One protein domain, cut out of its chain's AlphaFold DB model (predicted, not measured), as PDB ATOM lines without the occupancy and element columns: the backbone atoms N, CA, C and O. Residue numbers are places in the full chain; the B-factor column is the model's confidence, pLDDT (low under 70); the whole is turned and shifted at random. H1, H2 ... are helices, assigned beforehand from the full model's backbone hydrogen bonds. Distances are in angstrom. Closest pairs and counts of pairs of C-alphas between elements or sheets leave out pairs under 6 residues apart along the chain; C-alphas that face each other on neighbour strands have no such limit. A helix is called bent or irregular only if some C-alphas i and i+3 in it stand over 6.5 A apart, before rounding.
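This is residues 2 to 41 of the 130 residues of the protein "ABC-2 family transporter protein" of Winogradskyella thalassocola (UniProt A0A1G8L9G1). Two long helices, H2 and H1, meet near their ends at a corner and make an open L, with its two arms reaching away from the link at residues 18 to 20. Most of both arms stands free, among them residues 26 to 41 and residues 2 to 13. The printed part has 40 residues with two named helices, H1 then H2, and no named strand; the class is all helix. It is extended, with a radius of gyration of the C-alphas of 14.9 A and spans of 46 by 22 by 6 A.

H2, residues 21 to 39, is the longest helix. It is neither bent nor irregular, but only just: C-alphas 25 and 28 are 6.2 A apart. H1, residues 2 to 17, and H2 only just touch, with 3 pairs of C-alphas within 8 A, and only at the corner by their tight link. H1 touches H2 with residues 15 to 16 alone, and H2 touches H1 with residues 21 to 22 alone; the closest C-alphas of the two helices, those of Ile 15 and Met 21, are 5.7 A apart. Their lines are about perpendicular, at 80 degrees. Each O i to N i+4 pair is within hydrogen-bond range in H1, and 14 of 15 in H2.

H2 measures 26.3 A from C-alpha 21 at (-1.714, 30.974, -18.437) to C-alpha 39 at (0.489, 27.313, 7.535). H1 measures 22.8 A and begins with C-alpha 2 at (-7.108, 54.794, -25.913).

The two C-alphas farthest apart, of Lys 2 and Thr 41, are 46.4 A apart. The printed part has no cut and no long link. Its mean pLDDT is 89.9; residues 40 to 41 are under 70.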
ATOM      1  N   LYS A   2      -6.821  55.868 -24.932       84.25
ATOM      2  CA  LYS A   2      -7.108  54.794 -25.913       84.25
ATOM      3  C   LYS A   2      -6.030  53.696 -25.992       84.25
ATOM      4  O   LYS A   2      -6.363  52.521 -26.088       84.25
ATOM      5  N   THR A   3      -4.756  54.067 -25.878       89.88
ATOM      6  CA  THR A   3      -3.620  53.131 -25.935       89.88
ATOM      7  C   THR A   3      -3.619  52.122 -24.784       89.88
ATOM      8  O   THR A   3      -3.375  50.944 -25.004       89.88
ATOM      9  N   ILE A   4      -3.951  52.561 -23.565       91.69
ATOM     10  CA  ILE A   4      -3.998  51.692 -22.376       91.69
ATOM     11  C   ILE A   4      -5.110  50.649 -22.528       91.69
ATOM     12  O   ILE A   4      -4.876  49.464 -22.312       91.69
ATOM     13  N   LEU A   5      -6.298  51.072 -22.975       94.00
ATOM     14  CA  LEU A   5      -7.433  50.171 -23.196       94.00
ATOM     15  C   LEU A   5      -7.114  49.094 -24.248       94.00
ATOM     16  O   LEU A   5      -7.472  47.930 -24.084       94.00
ATOM     17  N   TYR A   6      -6.401  49.486 -25.307       95.38
ATOM     18  CA  TYR A   6      -5.955  48.572 -26.354       95.38
ATOM     19  C   TYR A   6      -4.965  47.522 -25.827       95.38
ATOM     20  O   TYR A   6      -5.098  46.338 -26.136       95.38
ATOM     21  N   ILE A   7      -4.008  47.934 -24.989       94.50
ATOM     22  CA  ILE A   7      -3.051  47.014 -24.356       94.50
ATOM     23  C   ILE A   7      -3.785  46.030 -23.440       94.50
ATOM     24  O   ILE A   7      -3.561  44.829 -23.544       94.50
ATOM     25  N   ILE A   8      -4.725  46.504 -22.616       93.12
ATOM     26  CA  ILE A   8      -5.518  45.636 -21.731       93.12
ATOM     27  C   ILE A   8      -6.285  44.580 -22.542       93.12
ATOM     28  O   ILE A   8      -6.195  43.391 -22.238       93.12
ATOM     29  N   GLN A   9      -6.987  44.972 -23.612       94.81
ATOM     30  CA  GLN A   9      -7.690  44.012 -24.477       94.81
ATOM     31  C   GLN A   9      -6.752  42.962 -25.080       94.81
ATOM     32  O   GLN A   9      -7.110  41.781 -25.148       94.81
ATOM     33  N   LYS A  10      -5.558  43.377 -25.518       94.00
ATOM     34  CA  LYS A  10      -4.546  42.466 -26.059       94.00
ATOM     35  C   LYS A  10      -4.120  41.436 -25.010       94.00
ATOM     36  O   LYS A  10      -4.107  40.247 -25.324       94.00
ATOM     37  N   GLU A  11      -3.820  41.872 -23.789       93.25
ATOM     38  CA  GLU A  11      -3.369  40.983 -22.714       93.25
ATOM     39  C   GLU A  11      -4.460  39.991 -22.295       93.25
ATOM     40  O   GLU A  11      -4.194  38.795 -22.217       93.25
ATOM     41  N   PHE A  12      -5.718  40.426 -22.147       91.81
ATOM     42  CA  PHE A  12      -6.826  39.500 -21.872       91.81
ATOM     43  C   PHE A  12      -6.969  38.443 -22.969       91.81
ATOM     44  O   PHE A  12      -7.053  37.248 -22.685       91.81
ATOM     45  N   LYS A  13      -6.917  38.851 -24.241       92.12
ATOM     46  CA  LYS A  13      -6.969  37.909 -25.366       92.12
ATOM     47  C   LYS A  13      -5.788  36.933 -25.355       92.12
ATOM     48  O   LYS A  13      -5.945  35.771 -25.727       92.12
ATOM     49  N   GLN A  14      -4.615  37.391 -24.925       91.12
ATOM     50  CA  GLN A  14      -3.415  36.574 -24.784       91.12
ATOM     51  C   GLN A  14      -3.530  35.565 -23.634       91.12
ATOM     52  O   GLN A  14      -3.170  34.407 -23.844       91.12
ATOM     53  N   ILE A  15      -4.099  35.962 -22.487       92.25
ATOM     54  CA  ILE A  15      -4.402  35.069 -21.357       92.25
ATOM     55  C   ILE A  15      -5.277  33.899 -21.824       92.25
ATOM     56  O   ILE A  15      -4.917  32.747 -21.604       92.25
ATOM     57  N   PHE A  16      -6.384  34.176 -22.524       90.44
ATOM     58  CA  PHE A  16      -7.300  33.124 -22.989       90.44
ATOM     59  C   PHE A  16      -6.714  32.252 -24.108       90.44
ATOM     60  O   PHE A  16      -7.057  31.077 -24.221       90.44
ATOM     61  N   ARG A  17      -5.831  32.804 -24.950       91.62
ATOM     62  CA  ARG A  17      -5.187  32.052 -26.041       91.62
ATOM     63  C   ARG A  17      -4.072  31.134 -25.537       91.62
ATOM     64  O   ARG A  17      -3.821  30.093 -26.143       91.62
ATOM     65  N   ASN A  18      -3.382  31.516 -24.465       91.75
ATOM     66  CA  ASN A  18      -2.313  30.714 -23.891       91.75
ATOM     67  C   ASN A  18      -2.882  29.677 -22.912       91.75
ATOM     68  O   ASN A  18      -3.209  29.987 -21.768       91.75
ATOM     69  N   LYS A  19      -2.928  28.414 -23.353       85.19
ATOM     70  CA  LYS A  19      -3.457  27.282 -22.575       85.19
ATOM     71  C   LYS A  19      -2.772  27.082 -21.213       85.19
ATOM     72  O   LYS A  19      -3.394  26.509 -20.327       85.19
ATOM     73  N   GLY A  20      -1.532  27.549 -21.028       90.00
ATOM     74  CA  GLY A  20      -0.819  27.465 -19.748       90.00
ATOM     75  C   GLY A  20      -1.109  28.618 -18.782       90.00
ATOM     76  O   GLY A  20      -1.017  28.438 -17.572       90.00
ATOM     77  N   MET A  21      -1.503  29.793 -19.285       92.38
ATOM     78  CA  MET A  21      -1.714  30.974 -18.437       92.38
ATOM     79  C   MET A  21      -2.971  30.868 -17.578       92.38
ATOM     80  O   MET A  21      -2.937  31.252 -16.414       92.38
ATOM     81  N   LEU A  22      -4.063  30.337 -18.135       90.06
ATOM     82  CA  LEU A  22      -5.321  30.169 -17.401       90.06
ATOM     83  C   LEU A  22      -5.140  29.302 -16.139       90.06
ATOM     84  O   LEU A  22      -5.475  29.785 -15.058       90.06
ATOM     85  N   PRO A  23      -4.554  28.087 -16.210       93.62
ATOM     86  CA  PRO A  23      -4.242  27.312 -15.014       93.62
ATOM     87  C   PRO A  23      -3.344  28.059 -14.028       93.62
ATOM     88  O   PRO A  23      -3.634  28.045 -12.845       93.62
ATOM     89  N   ILE A  24      -2.298  28.758 -14.479       93.94
ATOM     90  CA  ILE A  24      -1.400  29.487 -13.565       93.94
ATOM     91  C   ILE A  24      -2.157  30.578 -12.795       93.94
ATOM     92  O   ILE A  24      -1.992  30.683 -11.587       93.94
ATOM     93  N   ILE A  25      -3.016  31.353 -13.459       93.38
ATOM     94  CA  ILE A  25      -3.757  32.459 -12.829       93.38
ATOM     95  C   ILE A  25      -4.749  31.966 -11.769       93.38
ATOM     96  O   ILE A  25      -4.984  32.676 -10.799       93.38
ATOM     97  N   PHE A  26      -5.325  30.772 -11.927       93.06
ATOM     98  CA  PHE A  26      -6.336  30.256 -10.994       93.06
ATOM     99  C   PHE A  26      -5.791  29.207 -10.021       93.06
ATOM    100  O   PHE A  26      -6.031  29.290  -8.819       93.06
ATOM    101  N   VAL A  27      -5.044  28.224 -10.517       95.81
ATOM    102  CA  VAL A  27      -4.539  27.098  -9.723       95.81
ATOM    103  C   VAL A  27      -3.428  27.546  -8.787       95.81
ATOM    104  O   VAL A  27      -3.429  27.129  -7.635       95.81
ATOM    105  N   LEU A  28      -2.502  28.406  -9.232       95.25
ATOM    106  CA  LEU A  28      -1.396  28.832  -8.372       95.25
ATOM    107  C   LEU A  28      -1.901  29.605  -7.138       95.25
ATOM    108  O   LEU A  28      -1.507  29.225  -6.038       95.25
ATOM    109  N   PRO A  29      -2.818  30.592  -7.252       95.19
ATOM    110  CA  PRO A  29      -3.393  31.240  -6.073       95.19
ATOM    111  C   PRO A  29      -4.246  30.307  -5.213       95.19
ATOM    112  O   PRO A  29      -4.210  30.416  -3.995       95.19
ATOM    113  N   LEU A  30      -4.990  29.364  -5.804       95.88
ATOM    114  CA  LEU A  30      -5.748  28.377  -5.025       95.88
ATOM    115  C   LEU A  30      -4.825  27.461  -4.215       95.88
ATOM    116  O   LEU A  30      -5.073  27.233  -3.035       95.88
ATOM    117  N   LEU A  31      -3.738  26.977  -4.820       95.44
ATOM    118  CA  LEU A  31      -2.715  26.208  -4.114       95.44
ATOM    119  C   LEU A  31      -2.065  27.041  -3.011       95.44
ATOM    120  O   LEU A  31      -1.897  26.545  -1.901       95.44
ATOM    121  N   GLN A  32      -1.752  28.309  -3.285       93.81
ATOM    122  CA  GLN A  32      -1.251  29.230  -2.268       93.81
ATOM    123  C   GLN A  32      -2.244  29.387  -1.118       93.81
ATOM    124  O   GLN A  32      -1.825  29.303   0.026       93.81
ATOM    125  N   LEU A  33      -3.541  29.552  -1.385       92.38
ATOM    126  CA  LEU A  33      -4.558  29.643  -0.336       92.38
ATOM    127  C   LEU A  33      -4.626  28.366   0.501       92.38
ATOM    128  O   LEU A  33      -4.658  28.459   1.718       92.38
ATOM    129  N   VAL A  34      -4.595  27.182  -0.116       90.81
ATOM    130  CA  VAL A  34      -4.610  25.909   0.625       90.81
ATOM    131  C   VAL A  34      -3.356  25.761   1.492       90.81
ATOM    132  O   VAL A  34      -3.454  25.385   2.658       90.81
ATOM    133  N   ILE A  35      -2.177  26.083   0.955       89.88
ATOM    134  CA  ILE A  35      -0.908  25.986   1.688       89.88
ATOM    135  C   ILE A  35      -0.861  27.019   2.820       89.88
ATOM    136  O   ILE A  35      -0.608  26.663   3.969       89.88
ATOM    137  N   LEU A  36      -1.129  28.289   2.512       87.75
ATOM    138  CA  LEU A  36      -1.046  29.389   3.470       87.75
ATOM    139  C   LEU A  36      -2.157  29.327   4.516       87.75
ATOM    140  O   LEU A  36      -1.887  29.638   5.666       87.75
ATOM    141  N   SER A  37      -3.370  28.886   4.173       84.62
ATOM    142  CA  SER A  37      -4.447  28.703   5.156       84.62
ATOM    143  C   SER A  37      -4.092  27.648   6.200       84.62
ATOM    144  O   SER A  37      -4.492  27.792   7.350       84.62
ATOM    145  N   ASN A  38      -3.353  26.604   5.817       77.69
ATOM    146  CA  ASN A  38      -2.882  25.594   6.760       77.69
ATOM    147  C   ASN A  38      -1.652  26.083   7.542       77.69
ATOM    148  O   ASN A  38      -1.564  25.848   8.742       77.69
ATOM    149  N   ALA A  39      -0.722  26.793   6.893       74.31
ATOM    150  CA  ALA A  39       0.489  27.313   7.535       74.31
ATOM    151  C   ALA A  39       0.237  28.518   8.464       74.31
ATOM    152  O   ALA A  39       0.998  28.732   9.400       74.31
ATOM    153  N   ALA A  40      -0.821  29.299   8.231       66.88
ATOM    154  CA  ALA A  40      -1.199  30.457   9.048       66.88
ATOM    155  C   ALA A  40      -2.016  30.080  10.299       66.88
ATOM    156  O   ALA A  40      -2.685  30.933  10.885       66.88
ATOM    157  N   THR A  41      -2.007  28.808  10.699       63.00
ATOM    158  CA  THR A  41      -2.674  28.381  11.926       63.00
ATOM    159  C   THR A  41      -1.773  28.671  13.127       63.00
ATOM    160  O   THR A  41      -0.734  28.052  13.313       63.00
TER     161      THR A  41